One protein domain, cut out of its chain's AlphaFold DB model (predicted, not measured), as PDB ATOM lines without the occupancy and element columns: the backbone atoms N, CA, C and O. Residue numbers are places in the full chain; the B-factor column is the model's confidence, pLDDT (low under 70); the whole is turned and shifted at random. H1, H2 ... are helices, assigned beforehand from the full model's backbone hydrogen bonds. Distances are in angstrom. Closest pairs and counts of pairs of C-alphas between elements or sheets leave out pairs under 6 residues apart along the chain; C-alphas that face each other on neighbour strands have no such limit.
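Overview. This is residues 368 to 462 of the 570 residues of an uncharacterized protein of Photobacterium aquae (UniProt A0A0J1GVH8). Two helices, H1 and H3, cross almost at right angles, and the shorter H2 packs on both near the far end of H1 and the start of H3, making a small body at one end of the model. From the other end of H3 an arm, H4, leads away, and residues 456 to 462, of which 459 to 462 belong to H5, stick out at its tip; residues 368 to 384, a loop with no named element, lie toward the H4 end. The printed part has 95 residues with five named helices, H1 to H5 in order along the chain, and no named strand; the class is all helix. The whole is loose, with a radius of gyration of the C-alphas of 16.7 A, and elongated, spanning 49 by 25 by 22 A.

Arrangement. After residues 368 to 384 comes H1, residues 385 to 405, with a kink of 33 degrees near residue 399. H2, residues 409 to 419, touches H1 at residues 394 to 401 of H1 alone; the closest C-alphas, of Tyr 398 and Gly 412, are 6.5 A apart. Their lines are about perpendicular, at 81 degrees. H3, residues 426 to 442, touches H1 with 22 pairs of C-alphas within 8 A, also about perpendicular at 81 degrees. H1 touches H3 with residues 387 to 395 alone, and H3 touches H1 with residues 429 to 436 alone; the closest C-alphas of the two helices are those of Gly 391 and Tyr 433, 3.9 A apart. H3 touches H2 with its residues 426 to 430 alone, the closest C-alphas being those of Ala 413 and Pro 426 at 4.9 A. H2 and H3 run opposite ways at a steep tilt of 56 degrees. H4, residues 444 to 457, and H3 meet only through their link, and so do H4 and H5, residues 459 to 462. H4 is apart from H1 and H2, and H5 is apart from H1, H2 and H3. In H2 and H3 every O i to N i+4 pair is within hydrogen-bond range; in H1 15 of 17 are and in H4 9 of 10, while H5 is too short for such a pair.

Along the chain. H1 begins at C-alpha 385, (85.299, 109.465, 18.114), and measures 29.1 A from first to last C-alpha. H2 measures 14.8 A. H3 begins at C-alpha 426, (82.574, 98.180, 32.073), and measures 24.2 A. H4 measures 20.8 A. H5 measures 5.6 A and ends at C-alpha 462, (90.680, 133.103, 11.309).

Size, cuts and confidence. The two C-alphas farthest apart are those of Asn 405 and Tyr 460, 49.6 A. The printed part has no cut. The links from H1 to H2, H3 to H4 and H4 to H5 are tight, and the link from H2 to H3, six residues, is short; no link is long. The mean pLDDT of the printed part is 85.9, with residues 379 to 381 and residue 403 under 70.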
ATOM      1  N   PHE A 368      90.472 120.773   5.407       87.12
ATOM      2  CA  PHE A 368      90.901 119.801   4.399       87.12
ATOM      3  C   PHE A 368      92.425 119.806   4.177       87.12
ATOM      4  O   PHE A 368      93.021 118.745   4.000       87.12
ATOM      5  N   ASN A 369      93.053 120.983   4.240       83.25
ATOM      6  CA  ASN A 369      94.491 121.156   4.036       83.25
ATOM      7  C   ASN A 369      95.332 120.987   5.312       83.25
ATOM      8  O   ASN A 369      96.556 121.047   5.234       83.25
ATOM      9  N   GLN A 370      94.712 120.805   6.483       81.44
ATOM     10  CA  GLN A 370      95.439 120.641   7.743       81.44
ATOM     11  C   GLN A 370      95.745 119.166   8.008       81.44
ATOM     12  O   GLN A 370      94.899 118.307   7.774       81.44
ATOM     13  N   ASN A 371      96.908 118.869   8.586       77.38
ATOM     14  CA  ASN A 371      97.267 117.496   8.971       77.38
ATOM     15  C   ASN A 371      97.143 117.263  10.480       77.38
ATOM     16  O   ASN A 371      96.842 116.156  10.927       77.38
ATOM     17  N   ASN A 372      97.287 118.320  11.279       80.19
ATOM     18  CA  ASN A 372      97.393 118.218  12.729       80.19
ATOM     19  C   ASN A 372      96.056 118.448  13.449       80.19
ATOM     20  O   ASN A 372      96.014 119.094  14.482       80.19
ATOM     21  N   TYR A 373      94.931 117.915  12.958       83.38
ATOM     22  CA  TYR A 373      93.629 117.982  13.660       83.38
ATOM     23  C   TYR A 373      93.178 116.610  14.171       83.38
ATOM     24  O   TYR A 373      93.316 115.612  13.464       83.38
ATOM     25  N   ILE A 374      92.683 116.547  15.420       83.62
ATOM     26  CA  ILE A 374      92.514 115.289  16.181       83.62
ATOM     27  C   ILE A 374      91.604 114.317  15.429       83.62
ATOM     28  O   ILE A 374      91.847 113.113  15.428       83.62
ATOM     29  N   LEU A 375      90.555 114.846  14.799       83.75
ATOM     30  CA  LEU A 375      89.558 114.071  14.069       83.75
ATOM     31  C   LEU A 375      89.625 114.260  12.555       83.75
ATOM     32  O   LEU A 375      88.702 113.846  11.858       83.75
ATOM     33  N   ASN A 376      90.679 114.886  12.032       76.06
ATOM     34  CA  ASN A 376      90.780 115.087  10.596       76.06
ATOM     35  C   ASN A 376      90.950 113.747   9.877       76.06
ATOM     36  O   ASN A 376      91.822 112.952  10.219       76.06
ATOM     37  N   LYS A 377      90.126 113.516   8.854       71.31
ATOM     38  CA  LYS A 377      90.138 112.295   8.033       71.31
ATOM     39  C   LYS A 377      91.480 112.056   7.331       71.31
ATOM     40  O   LYS A 377      91.784 110.907   7.020       71.31
ATOM     41  N   ASN A 378      92.257 113.114   7.100       70.69
ATOM     42  CA  ASN A 378      93.578 113.057   6.472       70.69
ATOM     43  C   ASN A 378      94.709 112.764   7.475       70.69
ATOM     44  O   ASN A 378      95.832 112.507   7.061       70.69
ATOM     45  N   ASN A 379      94.426 112.788   8.781       68.44
ATOM     46  CA  ASN A 379      95.413 112.493   9.811       68.44
ATOM     47  C   ASN A 379      95.650 110.973   9.911       68.44
ATOM     48  O   ASN A 379      94.706 110.183  10.005       68.44
ATOM     49  N   ASP A 380      96.918 110.562   9.946       64.50
ATOM     50  CA  ASP A 380      97.324 109.161  10.119       64.50
ATOM     51  C   ASP A 380      96.859 108.578  11.460       64.50
ATOM     52  O   ASP A 380      96.631 107.369  11.606       64.50
ATOM     53  N   LEU A 381      96.688 109.446  12.458       68.38
ATOM     54  CA  LEU A 381      96.257 109.075  13.789       68.38
ATOM     55  C   LEU A 381      94.736 108.843  13.821       68.38
ATOM     56  O   LEU A 381      93.954 109.683  14.256       68.38
ATOM     57  N   LYS A 382      94.302 107.660  13.374       70.31
ATOM     58  CA  LYS A 382      92.887 107.253  13.375       70.31
ATOM     59  C   LYS A 382      92.368 107.010  14.795       70.31
ATOM     60  O   LYS A 382      92.316 105.869  15.260       70.31
ATOM     61  N   ILE A 383      91.964 108.071  15.495       79.75
ATOM     62  CA  ILE A 383      91.308 107.951  16.799       79.75
ATOM     63  C   ILE A 383      89.799 107.777  16.616       79.75
ATOM     64  O   ILE A 383      89.137 108.529  15.905       79.75
ATOM     65  N   SER A 384      89.226 106.800  17.317       87.31
ATOM     66  CA  SER A 384      87.779 106.614  17.335       87.31
ATOM     67  C   SER A 384      87.080 107.713  18.145       87.31
ATOM     68  O   SER A 384      87.269 107.812  19.363       87.31
ATOM     69  N   LYS A 385      86.193 108.475  17.482       89.25
ATOM     70  CA  LYS A 385      85.299 109.465  18.114       89.25
ATOM     71  C   LYS A 385      84.532 108.854  19.296       89.25
ATOM     72  O   LYS A 385      84.457 109.456  20.363       89.25
ATOM     73  N   SER A 386      84.033 107.621  19.148       89.88
ATOM     74  CA  SER A 386      83.244 106.946  20.189       89.88
ATOM     75  C   SER A 386      84.065 106.559  21.419       89.88
ATOM     76  O   SER A 386      83.532 106.568  22.526       89.88
ATOM     77  N   VAL A 387      85.360 106.261  21.255       92.62
ATOM     78  CA  VAL A 387      86.270 105.985  22.379       92.62
ATOM     79  C   VAL A 387      86.532 107.265  23.168       92.62
ATOM     80  O   VAL A 387      86.415 107.250  24.393       92.62
ATOM     81  N   ILE A 388      86.821 108.381  22.488       93.38
ATOM     82  CA  ILE A 388      87.056 109.668  23.158       93.38
ATOM     83  C   ILE A 388      85.801 110.121  23.912       93.38
ATOM     84  O   ILE A 388      85.864 110.349  25.119       93.38
ATOM     85  N   VAL A 389      84.652 110.195  23.228       94.44
ATOM     86  CA  VAL A 389      83.388 110.663  23.825       94.44
ATOM     87  C   VAL A 389      83.000 109.803  25.029       94.44
ATOM     88  O   VAL A 389      82.676 110.339  26.087       94.44
ATOM     89  N   ARG A 390      83.106 108.472  24.922       95.06
ATOM     90  CA  ARG A 390      82.820 107.559  26.038       95.06
ATOM     91  C   ARG A 390      83.761 107.772  27.221       95.06
ATOM     92  O   ARG A 390      83.300 107.775  28.359       95.06
ATOM     93  N   GLY A 391      85.058 107.937  26.960       96.31
ATOM     94  CA  GLY A 391      86.056 108.177  28.001       96.31
ATOM     95  C   GLY A 391      85.818 109.488  28.751       96.31
ATOM     96  O   GLY A 391      85.871 109.493  29.978       96.31
ATOM     97  N   ILE A 392      85.489 110.572  28.038       95.94
ATOM     98  CA  ILE A 392      85.203 111.880  28.647       95.94
ATOM     99  C   ILE A 392      83.882 111.844  29.427       95.94
ATOM    100  O   ILE A 392      83.851 112.297  30.568       95.94
ATOM    101  N   LYS A 393      82.809 111.261  28.869       95.25
ATOM    102  CA  LYS A 393      81.530 111.095  29.585       95.25
ATOM    103  C   LYS A 393      81.712 110.371  30.913       95.25
ATOM    104  O   LYS A 393      81.227 110.827  31.946       95.25
ATOM    105  N   PHE A 394      82.445 109.259  30.876       95.75
ATOM    106  CA  PHE A 394      82.770 108.530  32.087       95.75
ATOM    107  C   PHE A 394      83.597 109.385  33.048       95.75
ATOM    108  O   PHE A 394      83.287 109.382  34.229       95.75
ATOM    109  N   SER A 395      84.590 110.145  32.570       94.75
ATOM    110  CA  SER A 395      85.387 111.041  33.422       94.75
ATOM    111  C   SER A 395      84.529 112.073  34.161       94.75
ATOM    112  O   SER A 395      84.641 112.199  35.378       94.75
ATOM    113  N   ILE A 396      83.621 112.757  33.453       92.75
ATOM    114  CA  ILE A 396      82.714 113.751  34.048       92.75
ATOM    115  C   ILE A 396      81.856 113.113  35.143       92.75
ATOM    116  O   ILE A 396      81.842 113.600  36.269       92.75
ATOM    117  N   TRP A 397      81.190 111.996  34.841       92.50
ATOM    118  CA  TRP A 397      80.375 111.294  35.836       92.50
ATOM    119  C   TRP A 397      81.214 110.765  37.006       92.50
ATOM    120  O   TRP A 397      80.791 110.800  38.161       92.50
ATOM    121  N   TYR A 398      82.413 110.263  36.716       90.38
ATOM    122  CA  TYR A 398      83.279 109.637  37.704       90.38
ATOM    123  C   TYR A 398      83.853 110.647  38.698       90.38
ATOM    124  O   TYR A 398      84.009 110.303  39.869       90.38
ATOM    125  N   ASP A 399      84.111 111.886  38.271       86.06
ATOM    126  CA  ASP A 399      84.505 112.972  39.170       86.06
ATOM    127  C   ASP A 399      83.420 113.250  40.221       86.06
ATOM    128  O   ASP A 399      83.721 113.270  41.417       86.06
ATOM    129  N   ASP A 400      82.157 113.367  39.800       80.75
ATOM    130  CA  ASP A 400      81.024 113.557  40.715       80.75
ATOM    131  C   ASP A 400      80.825 112.328  41.618       80.75
ATOM    132  O   ASP A 400      80.633 112.439  42.831       80.75
ATOM    133  N   TYR A 401      80.952 111.127  41.055       82.44
ATOM    134  CA  TYR A 401      80.829 109.879  41.802       82.44
ATOM    135  C   TYR A 401      81.917 109.708  42.874       82.44
ATOM    136  O   TYR A 401      81.639 109.212  43.972       82.44
ATOM    137  N   LEU A 402      83.160 110.109  42.584       78.44
ATOM    138  CA  LEU A 402      84.285 110.021  43.518       78.44
ATOM    139  C   LEU A 402      84.102 110.911  44.744       78.44
ATOM    140  O   LEU A 402      84.516 110.500  45.835       78.44
ATOM    141  N   LEU A 403      83.467 112.078  44.585       68.69
ATOM    142  CA  LEU A 403      83.124 112.958  45.705       68.69
ATOM    143  C   LEU A 403      82.235 112.239  46.729       68.69
ATOM    144  O   LEU A 403      82.392 112.453  47.931       68.69
ATOM    145  N   CYS A 404      81.365 111.334  46.273       70.94
ATOM    146  CA  CYS A 404      80.404 110.638  47.126       70.94
ATOM    147  C   CYS A 404      80.854 109.239  47.583       70.94
ATOM    148  O   CYS A 404      80.497 108.825  48.682       70.94
ATOM    149  N   ASN A 405      81.617 108.489  46.773       72.06
ATOM    150  CA  ASN A 405      81.709 107.028  46.939       72.06
ATOM    151  C   ASN A 405      83.128 106.430  47.037       72.06
ATOM    152  O   ASN A 405      83.242 105.234  47.299       72.06
ATOM    153  N   LYS A 406      84.209 107.209  46.846       71.50
ATOM    154  CA  LYS A 406      85.631 106.778  46.971       71.50
ATOM    155  C   LYS A 406      85.948 105.345  46.463       71.50
ATOM    156  O   LYS A 406      86.675 104.601  47.125       71.50
ATOM    157  N   LYS A 407      85.432 104.930  45.297       76.56
ATOM    158  CA  LYS A 407      85.732 103.609  44.691       76.56
ATOM    159  C   LYS A 407      86.833 103.699  43.625       76.56
ATOM    160  O   LYS A 407      87.262 104.781  43.248       76.56
ATOM    161  N   ASN A 408      87.315 102.541  43.163       84.06
ATOM    162  CA  ASN A 408      88.264 102.450  42.048       84.06
ATOM    163  C   ASN A 408      87.566 102.592  40.677       84.06
ATOM    164  O   ASN A 408      86.351 102.429  40.567       84.06
ATOM    165  N   THR A 409      88.354 102.818  39.622       83.38
ATOM    166  CA  THR A 409      87.860 103.118  38.267       83.38
ATOM    167  C   THR A 409      87.005 102.009  37.657       83.38
ATOM    168  O   THR A 409      86.048 102.301  36.952       83.38
ATOM    169  N   LEU A 410      87.333 100.732  37.897       85.19
ATOM    170  CA  LEU A 410      86.563  99.623  37.320       85.19
ATOM    171  C   LEU A 410      85.187  99.513  37.979       85.19
ATOM    172  O   LEU A 410      84.194  99.354  37.284       85.19
ATOM    173  N   ASN A 411      85.130  99.661  39.304       86.12
ATOM    174  CA  ASN A 411      83.866  99.698  40.032       86.12
ATOM    175  C   ASN A 411      83.025 100.902  39.595       86.12
ATOM    176  O   ASN A 411      81.828 100.751  39.375       86.12
ATOM    177  N   GLY A 412      83.661 102.064  39.402       87.94
ATOM    178  CA  GLY A 412      83.013 103.235  38.815       87.94
ATOM    179  C   GLY A 412      82.440 102.941  37.430       87.94
ATOM    180  O   GLY A 412      81.291 103.268  37.172       87.94
ATOM    181  N   ALA A 413      83.195 102.275  36.553       90.88
ATOM    182  CA  ALA A 413      82.733 101.929  35.208       90.88
ATOM    183  C   ALA A 413      81.535 100.968  35.217       90.88
ATOM    184  O   ALA A 413      80.640 101.118  34.390       90.88
ATOM    185  N   THR A 414      81.494 100.016  36.153       90.00
ATOM    186  CA  THR A 414      80.348  99.109  36.338       90.00
ATOM    187  C   THR A 414      79.098  99.865  36.783       90.00
ATOM    188  O   THR A 414      78.017  99.662  36.237       90.00
ATOM    189  N   GLU A 415      79.241 100.764  37.754       90.38
ATOM    190  CA  GLU A 415      78.134 101.590  38.249       90.38
ATOM    191  C   GLU A 415      77.639 102.549  37.164       90.38
ATOM    192  O   GLU A 415      76.439 102.654  36.927       90.38
ATOM    193  N   TYR A 416      78.564 103.176  36.435       92.00
ATOM    194  CA  TYR A 416      78.241 104.034  35.305       92.00
ATOM    195  C   TYR A 416      77.486 103.274  34.214       92.00
ATOM    196  O   TYR A 416      76.463 103.763  33.748       92.00
ATOM    197  N   SER A 417      77.935 102.068  33.834       91.31
ATOM    198  CA  SER A 417      77.252 101.293  32.790       91.31
ATOM    199  C   SER A 417      75.805 100.969  33.149       91.31
ATOM    200  O   SER A 417      74.958 100.985  32.264       91.31
ATOM    201  N   VAL A 418      75.526 100.730  34.436       90.06
ATOM    202  CA  VAL A 418      74.160 100.525  34.938       90.06
ATOM    203  C   VAL A 418      73.390 101.845  34.962       90.06
ATOM    204  O   VAL A 418      72.230 101.886  34.571       90.06
ATOM    205  N   HIS A 419      74.033 102.932  35.393       88.38
ATOM    206  CA  HIS A 419      73.413 104.251  35.499       88.38
ATOM    207  C   HIS A 419      72.933 104.804  34.152       88.38
ATOM    208  O   HIS A 419      71.863 105.404  34.093       88.38
ATOM    209  N   VAL A 420      73.715 104.616  33.083       87.56
ATOM    210  CA  VAL A 420      73.396 105.142  31.744       87.56
ATOM    211  C   VAL A 420      72.821 104.100  30.784       87.56
ATOM    212  O   VAL A 420      72.711 104.401  29.599       87.56
ATOM    213  N   ASP A 421      72.508 102.895  31.271       87.12
ATOM    214  CA  ASP A 421      72.054 101.755  30.457       87.12
ATOM    215  C   ASP A 421      72.916 101.561  29.192       87.12
ATOM    216  O   ASP A 421      72.458 101.605  28.052       87.12
ATOM    217  N   SER A 422      74.233 101.483  29.394       85.25
ATOM    218  CA  SER A 422      75.207 101.490  28.299       85.25
ATOM    219  C   SER A 422      75.433 100.092  27.726       85.25
ATOM    220  O   SER A 422      75.888  99.201  28.439       85.25
ATOM    221  N   ASP A 423      75.332  99.963  26.400       86.75
ATOM    222  CA  ASP A 423      75.707  98.748  25.654       86.75
ATOM    223  C   ASP A 423      77.205  98.388  25.758       86.75
ATOM    224  O   ASP A 423      77.623  97.259  25.485       86.75
ATOM    225  N   ALA A 424      78.062  99.349  26.117       89.19
ATOM    226  CA  ALA A 424      79.488  99.104  26.294       89.19
ATOM    227  C   ALA A 424      79.783  98.424  27.639       89.19
ATOM    228  O   ALA A 424      79.368  98.902  28.694       89.19
ATOM    229  N   SER A 425      80.606  97.368  27.610       92.94
ATOM    230  CA  SER A 425      81.040  96.691  28.837       92.94
ATOM    231  C   SER A 425      81.820  97.634  29.776       92.94
ATOM    232  O   SER A 425      82.548  98.517  29.293       92.94
ATOM    233  N   PRO A 426      81.788  97.406  31.106       93.62
ATOM    234  CA  PRO A 426      82.574  98.180  32.073       93.62
ATOM    235  C   PRO A 426      84.072  98.226  31.744       93.62
ATOM    236  O   PRO A 426      84.734  99.251  31.915       93.62
ATOM    237  N   LEU A 427      84.618  97.126  31.212       93.88
ATOM    238  CA  LEU A 427      86.015  97.066  30.787       93.88
ATOM    239  C   LEU A 427      86.287  98.025  29.625       93.88
ATOM    240  O   LEU A 427      87.295  98.730  29.637       93.88
ATOM    241  N   THR A 428      85.387  98.083  28.644       95.31
ATOM    242  CA  THR A 428      85.526  98.972  27.486       95.31
ATOM    243  C   THR A 428      85.406 100.442  27.890       95.31
ATOM    244  O   THR A 428      86.137 101.285  27.365       95.31
ATOM    245  N   ILE A 429      84.524 100.767  28.840       95.50
ATOM    246  CA  ILE A 429      84.412 102.115  29.420       95.50
ATOM    247  C   ILE A 429      85.728 102.500  30.105       95.50
ATOM    248  O   ILE A 429      86.318 103.528  29.770       95.50
ATOM    249  N   LYS A 430      86.253 101.630  30.977       94.88
ATOM    250  CA  LYS A 430      87.544 101.843  31.644       94.88
ATOM    251  C   LYS A 430      88.687 102.034  30.643       94.88
ATOM    252  O   LYS A 430      89.488 102.948  30.802       94.88
ATOM    253  N   GLN A 431      88.776 101.190  29.615       95.19
ATOM    254  CA  GLN A 431      89.801 101.310  28.570       95.19
ATOM    255  C   GLN A 431      89.704 102.644  27.825       95.19
ATOM    256  O   GLN A 431      90.730 103.261  27.550       95.19
ATOM    257  N   SER A 432      88.484 103.109  27.543       96.25
ATOM    258  CA  SER A 432      88.245 104.399  26.886       96.25
ATOM    259  C   SER A 432      88.706 105.569  27.759       96.25
ATOM    260  O   SER A 432      89.353 106.492  27.273       96.25
ATOM    261  N   TYR A 433      88.446 105.500  29.065       95.88
ATOM    262  CA  TYR A 433      88.913 106.494  30.030       95.88
ATOM    263  C   TYR A 433      90.442 106.524  30.174       95.88
ATOM    264  O   TYR A 433      91.052 107.588  30.088       95.88
ATOM    265  N   GLU A 434      91.089 105.364  30.321       94.69
ATOM    266  CA  GLU A 434      92.557 105.290  30.393       94.69
ATOM    267  C   GLU A 434      93.218 105.750  29.086       94.69
ATOM    268  O   GLU A 434      94.275 106.387  29.111       94.69
ATOM    269  N   PHE A 435      92.585 105.475  27.940       95.19
ATOM    270  CA  PHE A 435      93.011 106.016  26.654       95.19
ATOM    271  C   PHE A 435      92.978 107.548  26.666       95.19
ATOM    272  O   PHE A 435      94.003 108.165  26.385       95.19
ATOM    273  N   VAL A 436      91.849 108.152  27.051       95.81
ATOM    274  CA  VAL A 436      91.685 109.613  27.140       95.81
ATOM    275  C   VAL A 436      92.727 110.232  28.072       95.81
ATOM    276  O   VAL A 436      93.420 111.167  27.674       95.81
ATOM    277  N   LYS A 437      92.921 109.663  29.265       94.56
ATOM    278  CA  LYS A 437      93.910 110.134  30.242       94.56
ATOM    279  C   LYS A 437      95.345 110.055  29.715       94.56
ATOM    280  O   LYS A 437      96.149 110.969  29.907       94.56
ATOM    281  N   ARG A 438      95.710 108.953  29.052       94.56
ATOM    282  CA  ARG A 438      97.040 108.805  28.440       94.56
ATOM    283  C   ARG A 438      97.222 109.785  27.285       94.56
ATOM    284  O   ARG A 438      98.303 110.354  27.140       94.56
ATOM    285  N   PHE A 439      96.188 109.960  26.470       94.12
ATOM    286  CA  PHE A 439      96.214 110.850  25.322       94.12
ATOM    287  C   PHE A 439      96.404 112.307  25.758       94.12
ATOM    288  O   PHE A 439      97.343 112.959  25.303       94.12
ATOM    289  N   SER A 440      95.590 112.783  26.705       94.38
ATOM    290  CA  SER A 440      95.633 114.156  27.222       94.38
ATOM    291  C   SER A 440      96.968 114.516  27.885       94.38
ATOM    292  O   SER A 440      97.454 115.644  27.783       94.38
ATOM    293  N   THR A 441      97.604 113.551  28.550       92.88
ATOM    294  CA  THR A 441      98.863 113.789  29.268       92.88
ATOM    295  C   THR A 441     100.102 113.670  28.387       92.88
ATOM    296  O   THR A 441     101.036 114.449  28.579       92.88
ATOM    297  N   LYS A 442     100.129 112.728  27.433       91.38
ATOM    298  CA  LYS A 442     101.350 112.390  26.675       91.38
ATOM    299  C   LYS A 442     101.360 112.837  25.219       91.38
ATOM    300  O   LYS A 442     102.435 113.079  24.693       91.38
ATOM    301  N   ILE A 443     100.204 112.867  24.558       90.75
ATOM    302  CA  ILE A 443     100.122 113.069  23.101       90.75
ATOM    303  C   ILE A 443      99.612 114.475  22.788       90.75
ATOM    304  O   ILE A 443     100.151 115.155  21.921       90.75
ATOM    305  N   LEU A 444      98.606 114.928  23.535       91.62
ATOM    306  CA  LEU A 444      97.921 116.188  23.284       91.62
ATOM    307  C   LEU A 444      98.836 117.433  23.231       91.62
ATOM    308  O   LEU A 444      98.611 118.246  22.339       91.62
ATOM    309  N   PRO A 445      99.859 117.611  24.098       90.06
ATOM    310  CA  PRO A 445     100.712 118.803  24.037       90.06
ATOM    311  C   PRO A 445     101.436 118.953  22.699       90.06
ATOM    312  O   PRO A 445     101.336 120.000  22.073       90.06
ATOM    313  N   ALA A 446     102.079 117.884  22.220       87.88
ATOM    314  CA  ALA A 446     102.759 117.887  20.924       87.88
ATOM    315  C   ALA A 446     101.784 118.200  19.780       87.88
ATOM    316  O   ALA A 446     102.117 118.914  18.844       87.88
ATOM    317  N   PHE A 447     100.545 117.723  19.891       88.00
ATOM    318  CA  PHE A 447      99.516 117.984  18.896       88.00
ATOM    319  C   PHE A 447      99.104 119.463  18.835       88.00
ATOM    320  O   PHE A 447      99.049 120.057  17.763       88.00
ATOM    321  N   ILE A 448      98.857 120.075  19.998       88.62
ATOM    322  CA  ILE A 448      98.512 121.500  20.101       88.62
ATOM    323  C   ILE A 448      99.694 122.377  19.676       88.62
ATOM    324  O   ILE A 448      99.488 123.441  19.087       88.62
ATOM    325  N   TYR A 449     100.921 121.935  19.952       87.06
ATOM    326  CA  TYR A 449     102.136 122.602  19.501       87.06
ATOM    327  C   TYR A 449     102.184 122.707  17.972       87.06
ATOM    328  O   TYR A 449     102.228 123.819  17.443       87.06
ATOM    329  N   GLU A 450     102.080 121.575  17.266       86.06
ATOM    330  CA  GLU A 450     102.112 121.542  15.796       86.06
ATOM    331  C   GLU A 450     100.948 122.328  15.178       86.06
ATOM    332  O   GLU A 450     101.157 123.141  14.278       86.06
ATOM    333  N   GLN A 451      99.735 122.194  15.727       85.81
ATOM    334  CA  GLN A 451      98.602 123.028  15.314       85.81
ATOM    335  C   GLN A 451      98.896 124.513  15.449       85.81
ATOM    336  O   GLN A 451      98.534 125.301  14.580       85.81
ATOM    337  N   THR A 452      99.498 124.924  16.566       82.75
ATOM    338  CA  THR A 452      99.757 126.342  16.810       82.75
ATOM    339  C   THR A 452     100.812 126.875  15.848       82.75
ATOM    340  O   THR A 452     100.671 127.997  15.362       82.75
ATOM    341  N   LYS A 453     101.813 126.056  15.516       83.12
ATOM    342  CA  LYS A 453     102.812 126.375  14.499       83.12
ATOM    343  C   LYS A 453     102.170 126.592  13.129       83.12
ATOM    344  O   LYS A 453     102.399 127.638  12.535       83.12
ATOM    345  N   GLU A 454     101.319 125.676  12.663       81.44
ATOM    346  CA  GLU A 454     100.585 125.832  11.391       81.44
ATOM    347  C   GLU A 454      99.696 127.087  11.403       81.44
ATOM    348  O   GLU A 454      99.730 127.911  10.492       81.44
ATOM    349  N   ARG A 455      98.956 127.287  12.496       81.12
ATOM    350  CA  ARG A 455      98.030 128.411  12.701       81.12
ATOM    351  C   ARG A 455      98.689 129.786  12.668       81.12
ATOM    352  O   ARG A 455      98.029 130.755  12.299       81.12
ATOM    353  N   LEU A 456      99.949 129.897  13.079       77.81
ATOM    354  CA  LEU A 456     100.674 131.168  13.073       77.81
ATOM    355  C   LEU A 456     100.933 131.688  11.654       77.81
ATOM    356  O   LEU A 456     100.888 132.901  11.455       77.81
ATOM    357  N   TYR A 457     101.116 130.794  10.677       75.50
ATOM    358  CA  TYR A 457     101.299 131.168   9.271       75.50
ATOM    359  C   TYR A 457     100.002 131.667   8.614       75.50
ATOM    360  O   TYR A 457     100.044 132.561   7.771       75.50
ATOM    361  N   ASP A 458      98.853 131.156   9.061       75.69
ATOM    362  CA  ASP A 458      97.540 131.379   8.440       75.69
ATOM    363  C   ASP A 458      96.575 132.203   9.314       75.69
ATOM    364  O   ASP A 458      95.358 132.162   9.131       75.69
ATOM    365  N   PHE A 459      97.083 132.972  10.281       73.56
ATOM    366  CA  PHE A 459      96.235 133.649  11.274       73.56
ATOM    367  C   PHE A 459      95.171 134.574  10.662       73.56
ATOM    368  O   PHE A 459      94.057 134.666  11.177       73.56
ATOM    369  N   TYR A 460      95.499 135.262   9.566       74.88
ATOM    370  CA  TYR A 460      94.578 136.187   8.896       74.88
ATOM    371  C   TYR A 460      93.315 135.485   8.373       74.88
ATOM    372  O   TYR A 460      92.287 136.132   8.208       74.88
ATOM    373  N   ILE A 461      93.356 134.161   8.193       75.94
ATOM    374  CA  ILE A 461      92.215 133.350   7.759       75.94
ATOM    375  C   ILE A 461      91.200 133.161   8.904       75.94
ATOM    376  O   ILE A 461      90.042 132.834   8.656       75.94
ATOM    377  N   PHE A 462      91.565 133.400  10.172       76.25
ATOM    378  CA  PHE A 462      90.680 133.103  11.309       76.25
ATOM    379  C   PHE A 462      89.429 133.978  11.386       76.25
ATOM    380  O   PHE A 462      88.434 133.574  11.988       76.25
TER     381      PHE A 462